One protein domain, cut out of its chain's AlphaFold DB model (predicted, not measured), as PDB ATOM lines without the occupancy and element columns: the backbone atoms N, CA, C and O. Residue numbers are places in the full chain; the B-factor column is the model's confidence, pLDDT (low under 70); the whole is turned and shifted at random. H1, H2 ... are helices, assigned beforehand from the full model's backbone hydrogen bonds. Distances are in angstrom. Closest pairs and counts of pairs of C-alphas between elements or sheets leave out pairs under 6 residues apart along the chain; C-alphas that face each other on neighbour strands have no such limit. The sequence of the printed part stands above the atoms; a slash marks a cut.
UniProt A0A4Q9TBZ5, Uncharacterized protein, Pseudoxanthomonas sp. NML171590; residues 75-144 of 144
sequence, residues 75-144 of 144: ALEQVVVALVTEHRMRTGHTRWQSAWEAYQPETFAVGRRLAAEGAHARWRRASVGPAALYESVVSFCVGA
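AT A GLANCE: This is residues 75 to 144 of the 144 residues of an uncharacterized protein of Pseudoxanthomonas sp. NML171590 (UniProt A0A4Q9TBZ5). H1 and H3 cross as the core, H5 packs across H1, and the shorter H2 and H4 lie at opposite ends of the longest axis. The printed part has 70 residues with five named helices, H1 to H5 in chain order, and is all helix. It is compact, radius of gyration of the C-alphas 11.4 A, spanning 32 by 24 by 16 A.

HOW THE PARTS SIT: H1, residues 75 to 90, touches H3, residues 105 to 116, at a steep tilt of 44 degrees; the closest C-alphas, Ala 82 and Gly 111, are 3.9 A apart. H5, residues 130 to 142, touches H1 about perpendicular, at 86 degrees; the closest C-alphas, Val 79 and Val 137, are 6.2 A apart. H2, residues 97 to 103, only just touches H3, with 3 pairs of C-alphas within 8 A, only at the corner; the closest, Glu 101 and Phe 108, are 5.5 A apart. H4, residues 119 to 126, is close to but not clearly touching H5, C-alphas 123 and 133 being closest at 7.3 A. In H1 to H5 every O i to N i+4 pair is within hydrogen-bond range.

IN THESE COORDINATES: H1 runs 22.5 A from C-alpha 75 at (223.781, 218.951, 242.863), H3 16.4 A, and H5 18.3 A to C-alpha 142 at (226.362, 210.335, 246.127).

THE WHOLE: The printed part has no cut and no long link; residues 142 to 144 have pLDDT under 70.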
ATOM      1  N   ALA A  75     224.517 219.935 242.067       88.81
ATOM      2  CA  ALA A  75     223.781 218.951 242.863       88.81
ATOM      3  C   ALA A  75     222.260 219.007 242.619       88.81
ATOM      4  O   ALA A  75     221.592 217.978 242.567       88.81
ATOM      5  N   LEU A  76     221.696 220.206 242.437       91.44
ATOM      6  CA  LEU A  76     220.273 220.356 242.125       91.44
ATOM      7  C   LEU A  76     219.966 219.867 240.705       91.44
ATOM      8  O   LEU A  76     218.939 219.224 240.499       91.44
ATOM      9  N   GLU A  77     220.850 220.144 239.747       94.38
ATOM     10  CA  GLU A  77     220.713 219.638 238.383       94.38
ATOM     11  C   GLU A  77     220.697 218.107 238.370       94.38
ATOM     12  O   GLU A  77     219.792 217.517 237.780       94.38
ATOM     13  N   GLN A  78     221.613 217.464 239.099       93.06
ATOM     14  CA  GLN A  78     221.658 216.006 239.223       93.06
ATOM     15  C   GLN A  78     220.372 215.438 239.841       93.06
ATOM     16  O   GLN A  78     219.769 214.510 239.301       93.06
ATOM     17  N   VAL A  79     219.891 216.031 240.939       93.69
ATOM     18  CA  VAL A  79     218.635 215.614 241.583       93.69
ATOM     19  C   VAL A  79     217.453 215.723 240.619       93.69
ATOM     20  O   VAL A  79     216.648 214.794 240.513       93.69
ATOM     21  N   VAL A  80     217.344 216.829 239.877       95.50
ATOM     22  CA  VAL A  80     216.268 217.011 238.896       95.50
ATOM     23  C   VAL A  80     216.398 216.010 237.749       95.50
ATOM     24  O   VAL A  80     215.395 215.415 237.360       95.50
ATOM     25  N   VAL A  81     217.606 215.768 237.238       95.19
ATOM     26  CA  VAL A  81     217.852 214.778 236.180       95.19
ATOM     27  C   VAL A  81     217.450 213.372 236.625       95.19
ATOM     28  O   VAL A  81     216.746 212.678 235.884       95.19
ATOM     29  N   ALA A  82     217.815 212.967 237.842       95.44
ATOM     30  CA  ALA A  82     217.439 211.674 238.404       95.44
ATOM     31  C   ALA A  82     215.911 211.539 238.546       95.44
ATOM     32  O   ALA A  82     215.339 210.533 238.121       95.44
ATOM     33  N   LEU A  83     215.233 212.567 239.070       94.94
ATOM     34  CA  LEU A  83     213.775 212.578 239.245       94.94
ATOM     35  C   LEU A  83     213.010 212.581 237.917       94.94
ATOM     36  O   LEU A  83     212.013 211.877 237.773       94.94
ATOM     37  N   VAL A  84     213.461 213.357 236.931       95.12
ATOM     38  CA  VAL A  84     212.838 213.404 235.599       95.12
ATOM     39  C   VAL A  84     213.010 212.071 234.886       95.12
ATOM     40  O   VAL A  84     212.067 211.579 234.265       95.12
ATOM     41  N   THR A  85     214.191 211.466 235.007       95.25
ATOM     42  CA  THR A  85     214.467 210.140 234.455       95.25
ATOM     43  C   THR A  85     213.591 209.085 235.124       95.25
ATOM     44  O   THR A  85     212.929 208.333 234.411       95.25
ATOM     45  N   GLU A  86     213.502 209.074 236.461       94.75
ATOM     46  CA  GLU A  86     212.591 208.186 237.204       94.75
ATOM     47  C   GLU A  86     211.162 208.322 236.691       94.75
ATOM     48  O   GLU A  86     210.539 207.335 236.295       94.75
ATOM     49  N   HIS A  87     210.665 209.559 236.644       94.31
ATOM     50  CA  HIS A  87     209.295 209.853 236.261       94.31
ATOM     51  C   HIS A  87     208.994 209.334 234.859       94.31
ATOM     52  O   HIS A  87     208.016 208.617 234.657       94.31
ATOM     53  N   ARG A  88     209.843 209.682 233.889       93.56
ATOM     54  CA  ARG A  88     209.618 209.342 232.484       93.56
ATOM     55  C   ARG A  88     209.797 207.841 232.215       93.56
ATOM     56  O   ARG A  88     209.078 207.306 231.373       93.56
ATOM     57  N   MET A  89     210.697 207.159 232.936       92.38
ATOM     58  CA  MET A  89     210.815 205.692 232.908       92.38
ATOM     59  C   MET A  89     209.538 205.043 233.441       92.38
ATOM     60  O   MET A  89     208.967 204.164 232.799       92.38
ATOM     61  N   ARG A  90     209.040 205.533 234.578       91.81
ATOM     62  CA  ARG A  90     207.814 205.038 235.207       91.81
ATOM     63  C   ARG A  90     206.564 205.268 234.353       91.81
ATOM     64  O   ARG A  90     205.636 204.470 234.434       91.81
ATOM     65  N   THR A  91     206.500 206.344 233.566       90.69
ATOM     66  CA  THR A  91     205.352 206.636 232.685       90.69
ATOM     67  C   THR A  91     205.517 206.107 231.256       90.69
ATOM     68  O   THR A  91     204.642 206.336 230.426       90.69
ATOM     69  N   GLY A  92     206.611 205.398 230.950       86.75
ATOM     70  CA  GLY A  92     206.801 204.714 229.666       86.75
ATOM     71  C   GLY A  92     207.156 205.618 228.481       86.75
ATOM     72  O   GLY A  92     207.030 205.202 227.330       86.75
ATOM     73  N   HIS A  93     207.613 206.850 228.710       78.94
ATOM     74  CA  HIS A  93     208.121 207.691 227.626       78.94
ATOM     75  C   HIS A  93     209.582 207.326 227.337       78.94
ATOM     76  O   HIS A  93     210.385 207.285 228.263       78.94
ATOM     77  N   THR A  94     209.962 207.115 226.072       75.75
ATOM     78  CA  THR A  94     211.311 206.608 225.717       75.75
ATOM     79  C   THR A  94     212.103 207.498 224.750       75.75
ATOM     80  O   THR A  94     213.328 207.479 224.776       75.75
ATOM     81  N   ARG A  95     211.445 208.358 223.955       84.88
ATOM     82  CA  ARG A  95     212.076 209.197 222.901       84.88
ATOM     83  C   ARG A  95     213.180 210.173 223.349       84.88
ATOM     84  O   ARG A  95     213.795 210.817 222.511       84.88
ATOM     85  N   TRP A  96     213.374 210.354 224.650       87.75
ATOM     86  CA  TRP A  96     214.315 211.302 225.260       87.75
ATOM     87  C   TRP A  96     215.541 210.607 225.869       87.75
ATOM     88  O   TRP A  96     216.487 211.293 226.242       87.75
ATOM     89  N   GLN A  97     215.516 209.273 225.994       90.19
ATOM     90  CA  GLN A  97     216.475 208.518 226.805       90.19
ATOM     91  C   GLN A  97     217.914 208.728 226.344       90.19
ATOM     92  O   GLN A  97     218.728 209.182 227.137       90.19
ATOM     93  N   SER A  98     218.200 208.512 225.057       92.44
ATOM     94  CA  SER A  98     219.563 208.618 224.524       92.44
ATOM     95  C   SER A  98     220.178 210.006 224.724       92.44
ATOM     96  O   SER A  98     221.359 210.117 225.031       92.44
ATOM     97  N   ALA A  99     219.381 211.072 224.594       94.88
ATOM     98  CA  ALA A  99     219.867 212.440 224.781       94.88
ATOM     99  C   ALA A  99     220.216 212.732 226.250       94.88
ATOM    100  O   ALA A  99     221.202 213.406 226.534       94.88
ATOM    101  N   TRP A 100     219.415 212.220 227.187       95.00
ATOM    102  CA  TRP A 100     219.632 212.415 228.622       95.00
ATOM    103  C   TRP A 100     220.747 211.517 229.173       95.00
ATOM    104  O   TRP A 100     221.544 211.977 229.987       95.00
ATOM    105  N   GLU A 101     220.850 210.280 228.684       95.62
ATOM    106  CA  GLU A 101     221.943 209.354 228.999       95.62
ATOM    107  C   GLU A 101     223.296 209.897 228.525       95.62
ATOM    108  O   GLU A 101     224.258 209.886 229.285       95.62
ATOM    109  N   ALA A 102     223.361 210.455 227.312       96.56
ATOM    110  CA  ALA A 102     224.580 211.080 226.799       96.56
ATOM    111  C   ALA A 102     224.965 212.366 227.555       96.56
ATOM    112  O   ALA A 102     226.143 212.709 227.617       96.56
ATOM    113  N   TYR A 103     223.987 213.090 228.113       95.31
ATOM    114  CA  TYR A 103     224.226 214.340 228.838       95.31
ATOM    115  C   TYR A 103     224.766 214.116 230.256       95.31
ATOM    116  O   TYR A 103     225.717 214.785 230.656       95.31
ATOM    117  N   GLN A 104     224.171 213.193 231.019       94.81
ATOM    118  CA  GLN A 104     224.618 212.835 232.372       94.81
ATOM    119  C   GLN A 104     224.440 211.329 232.627       94.81
ATOM    120  O   GLN A 104     223.433 210.931 233.222       94.81
ATOM    121  N   PRO A 105     225.394 210.479 232.210       95.31
ATOM    122  CA  PRO A 105     225.226 209.024 232.237       95.31
ATOM    123  C   PRO A 105     225.060 208.463 233.656       95.31
ATOM    124  O   PRO A 105     224.162 207.657 233.900       95.31
ATOM    125  N   GLU A 106     225.866 208.930 234.610       93.88
ATOM    126  CA  GLU A 106     225.819 208.485 236.011       93.88
ATOM    127  C   GLU A 106     224.476 208.843 236.662       93.88
ATOM    128  O   GLU A 106     223.760 207.983 237.182       93.88
ATOM    129  N   THR A 107     224.061 210.105 236.547       93.94
ATOM    130  CA  THR A 107     222.779 210.576 237.078       93.94
ATOM    131  C   THR A 107     221.584 209.898 236.401       93.94
ATOM    132  O   THR A 107     220.580 209.578 237.046       93.94
ATOM    133  N   PHE A 108     221.673 209.653 235.095       94.88
ATOM    134  CA  PHE A 108     220.649 208.932 234.350       94.88
ATOM    135  C   PHE A 108     220.513 207.483 234.846       94.88
ATOM    136  O   PHE A 108     219.393 207.005 235.055       94.88
ATOM    137  N   ALA A 109     221.629 206.800 235.121       94.38
ATOM    138  CA  ALA A 109     221.621 205.469 235.726       94.38
ATOM    139  C   ALA A 109     220.950 205.471 237.111       94.38
ATOM    140  O   ALA A 109     220.133 204.590 237.398       94.38
ATOM    141  N   VAL A 110     221.200 206.499 237.933       94.25
ATOM    142  CA  VAL A 110     220.507 206.689 239.219       94.25
ATOM    143  C   VAL A 110     218.995 206.820 239.022       94.25
ATOM    144  O   VAL A 110     218.226 206.121 239.682       94.25
ATOM    145  N   GLY A 111     218.547 207.656 238.085       94.62
ATOM    146  CA  GLY A 111     217.124 207.811 237.770       94.62
ATOM    147  C   GLY A 111     216.458 206.513 237.301       94.62
ATOM    148  O   GLY A 111     215.339 206.192 237.711       94.62
ATOM    149  N   ARG A 112     217.164 205.711 236.494       94.25
ATOM    150  CA  ARG A 112     216.706 204.373 236.091       94.25
ATOM    151  C   ARG A 112     216.582 203.422 237.276       94.25
ATOM    152  O   ARG A 112     215.578 202.716 237.370       94.25
ATOM    153  N   ARG A 113     217.563 203.418 238.182       93.38
ATOM    154  CA  ARG A 113     217.521 202.624 239.418       93.38
ATOM    155  C   ARG A 113     216.330 203.025 240.288       93.38
ATOM    156  O   ARG A 113     215.569 202.159 240.703       93.38
ATOM    157  N   LEU A 114     216.105 204.327 240.482       93.88
ATOM    158  CA  LEU A 114     214.956 204.850 241.232       93.88
ATOM    159  C   LEU A 114     213.615 204.357 240.665       93.88
ATOM    160  O   LEU A 114     212.726 203.981 241.434       93.88
ATOM    161  N   ALA A 115     213.475 204.325 239.336       93.62
ATOM    162  CA  ALA A 115     212.281 203.786 238.687       93.62
ATOM    163  C   ALA A 115     212.140 202.274 238.904       93.62
ATOM    164  O   ALA A 115     211.061 201.815 239.277       93.62
ATOM    165  N   ALA A 116     213.222 201.513 238.709       93.31
ATOM    166  CA  ALA A 116     213.231 200.059 238.872       93.31
ATOM    167  C   ALA A 116     212.901 199.623 240.311       93.31
ATOM    168  O   ALA A 116     212.175 198.656 240.517       93.31
ATOM    169  N   GLU A 117     213.373 200.373 241.308       92.25
ATOM    170  CA  GLU A 117     213.094 200.127 242.728       92.25
ATOM    171  C   GLU A 117     211.720 200.645 243.191       92.25
ATOM    172  O   GLU A 117     211.342 200.475 244.352       92.25
ATOM    173  N   GLY A 118     210.968 201.324 242.321       93.00
ATOM    174  CA  GLY A 118     209.683 201.918 242.683       93.00
ATOM    175  C   GLY A 118     209.801 203.010 243.752       93.00
ATOM    176  O   GLY A 118     208.903 203.152 244.593       93.00
ATOM    177  N   ALA A 119     210.886 203.797 243.731       92.00
ATOM    178  CA  ALA A 119     211.182 204.823 244.731       92.00
ATOM    179  C   ALA A 119     210.023 205.815 244.915       92.00
ATOM    180  O   ALA A 119     209.626 206.104 246.042       92.00
ATOM    181  N   HIS A 120     209.378 206.241 243.828       92.38
ATOM    182  CA  HIS A 120     208.206 207.114 243.890       92.38
ATOM    183  C   HIS A 120     207.017 206.498 244.646       92.38
ATOM    184  O   HIS A 120     206.345 207.181 245.422       92.38
ATOM    185  N   ALA A 121     206.749 205.199 244.476       92.62
ATOM    186  CA  ALA A 121     205.692 204.520 245.228       92.62
ATOM    187  C   ALA A 121     206.040 204.398 246.719       92.62
ATOM    188  O   ALA A 121     205.146 204.455 247.566       92.62
ATOM    189  N   ARG A 122     207.327 204.240 247.050       91.69
ATOM    190  CA  ARG A 122     207.832 204.263 248.430       91.69
ATOM    191  C   ARG A 122     207.672 205.652 249.054       91.69
ATOM    192  O   ARG A 122     207.080 205.753 250.123       91.69
ATOM    193  N   TRP A 123     208.092 206.711 248.362       92.62
ATOM    194  CA  TRP A 123     207.948 208.098 248.820       92.62
ATOM    195  C   TRP A 123     206.487 208.484 249.061       92.62
ATOM    196  O   TRP A 123     206.167 209.023 250.118       92.62
ATOM    197  N   ARG A 124     205.579 208.141 248.137       91.31
ATOM    198  CA  ARG A 124     204.142 208.412 248.320       91.31
ATOM    199  C   ARG A 124     203.551 207.685 249.522       91.31
ATOM    200  O   ARG A 124     202.820 208.298 250.286       91.31
ATOM    201  N   ARG A 125     203.879 206.401 249.715       93.44
ATOM    202  CA  ARG A 125     203.407 205.631 250.881       93.44
ATOM    203  C   ARG A 125     203.928 206.205 252.197       93.44
ATOM    204  O   ARG A 125     203.186 206.263 253.166       93.44
ATOM    205  N   ALA A 126     205.180 206.650 252.210       91.69
ATOM    206  CA  ALA A 126     205.809 207.249 253.381       91.69
ATOM    207  C   ALA A 126     205.403 208.715 253.623       91.69
ATOM    208  O   ALA A 126     205.800 209.278 254.637       91.69
ATOM    209  N   SER A 127     204.641 209.341 252.713       90.44
ATOM    210  CA  SER A 127     204.274 210.767 252.775       90.44
ATOM    211  C   SER A 127     205.478 211.679 253.053       90.44
ATOM    212  O   SER A 127     205.403 212.602 253.863       90.44
ATOM    213  N   VAL A 128     206.616 211.393 252.408       88.69
ATOM    214  CA  VAL A 128     207.857 212.140 252.658       88.69
ATOM    215  C   VAL A 128     207.695 213.610 252.286       88.69
ATOM    216  O   VAL A 128     207.223 213.952 251.200       88.69
ATOM    217  N   GLY A 129     208.123 214.488 253.192       89.75
ATOM    218  CA  GLY A 129     208.195 215.918 252.921       89.75
ATOM    219  C   GLY A 129     209.298 216.263 251.906       89.75
ATOM    220  O   GLY A 129     210.201 215.453 251.676       89.75
ATOM    221  N   PRO A 130     209.286 217.480 251.333       85.94
ATOM    222  CA  PRO A 130     210.236 217.891 250.295       85.94
ATOM    223  C   PRO A 130     211.715 217.771 250.694       85.94
ATOM    224  O   PRO A 130     212.530 217.360 249.875       85.94
ATOM    225  N   ALA A 131     212.061 218.077 251.950       87.94
ATOM    226  CA  ALA A 131     213.433 217.951 252.447       87.94
ATOM    227  C   ALA A 131     213.890 216.484 252.494       87.94
ATOM    228  O   ALA A 131     214.929 216.140 251.947       87.94
ATOM    229  N   ALA A 132     213.071 215.593 253.062       87.81
ATOM    230  CA  ALA A 132     213.375 214.163 253.116       87.81
ATOM    231  C   ALA A 132     213.424 213.519 251.718       87.81
ATOM    232  O   ALA A 132     214.228 212.618 251.480       87.81
ATOM    233  N   LEU A 133     212.592 213.989 250.781       87.81
ATOM    234  CA  LEU A 133     212.665 213.593 249.374       87.81
ATOM    235  C   LEU A 133     214.015 213.994 248.765       87.81
ATOM    236  O   LEU A 133     214.671 213.157 248.149       87.81
ATOM    237  N   TYR A 134     214.423 215.254 248.943       86.81
ATOM    238  CA  TYR A 134     215.694 215.765 248.435       86.81
ATOM    239  C   TYR A 134     216.875 214.954 248.974       86.81
ATOM    240  O   TYR A 134     217.634 214.404 248.180       86.81
ATOM    241  N   GLU A 135     216.964 214.782 250.295       87.31
ATOM    242  CA  GLU A 135     218.018 213.983 250.938       87.31
ATOM    243  C   GLU A 135     218.020 212.531 250.445       87.31
ATOM    244  O   GLU A 135     219.073 211.957 250.169       87.31
ATOM    245  N   SER A 136     216.833 211.940 250.256       85.44
ATOM    246  CA  SER A 136     216.715 210.594 249.699       85.44
ATOM    247  C   SER A 136     217.350 210.523 248.312       85.44
ATOM    248  O   SER A 136     218.189 209.653 248.099       85.44
ATOM    249  N   VAL A 137     217.007 211.430 247.393       85.56
ATOM    250  CA  VAL A 137     217.568 211.437 246.030       85.56
ATOM    251  C   VAL A 137     219.066 211.728 246.047       85.56
ATOM    252  O   VAL A 137     219.816 211.024 245.377       85.56
ATOM    253  N   VAL A 138     219.517 212.698 246.847       84.31
ATOM    254  CA  VAL A 138     220.945 213.015 247.000       84.31
ATOM    255  C   VAL A 138     221.724 211.792 247.478       84.31
ATOM    256  O   VAL A 138     222.768 211.492 246.906       84.31
ATOM    257  N   SER A 139     221.200 211.013 248.432       80.25
ATOM    258  CA  SER A 139     221.860 209.775 248.873       80.25
ATOM    259  C   SER A 139     222.061 208.767 247.730       80.25
ATOM    260  O   SER A 139     223.093 208.103 247.667       80.25
ATOM    261  N   PHE A 140     221.124 208.701 246.774       74.12
ATOM    262  CA  PHE A 140     221.258 207.853 245.587       74.12
ATOM    263  C   PHE A 140     222.250 208.409 244.561       74.12
ATOM    264  O   PHE A 140     222.807 207.617 243.804       74.12
ATOM    265  N   CYS A 141     222.441 209.730 244.515       70.81
ATOM    266  CA  CYS A 141     223.391 210.399 243.626       70.81
ATOM    267  C   CYS A 141     224.831 210.377 244.161       70.81
ATOM    268  O   CYS A 141     225.754 210.382 243.362       70.81
ATOM    269  N   VAL A 142     225.030 210.354 245.484       64.19
ATOM    270  CA  VAL A 142     226.362 210.335 246.127       64.19
ATOM    271  C   VAL A 142     226.880 208.905 246.352       64.19
ATOM    272  O   VAL A 142     228.081 208.696 246.481       64.19
ATOM    273  N   GLY A 143     225.989 207.908 246.395       52.56
ATOM    274  CA  GLY A 143     226.335 206.486 246.522       52.56
ATOM    275  C   GLY A 143     226.450 205.725 245.193       52.56
ATOM    276  O   GLY A 143     226.204 204.516 245.188       52.56
ATOM    277  N   ALA A 144     226.705 206.417 244.079       44.19
ATOM    278  CA  ALA A 144     226.885 205.851 242.740       44.19
ATOM    279  C   ALA A 144     228.320 206.075 242.252       44.19
ATOM    280  O   ALA A 144     228.871 207.151 242.570       44.19
TER     281      ALA A 144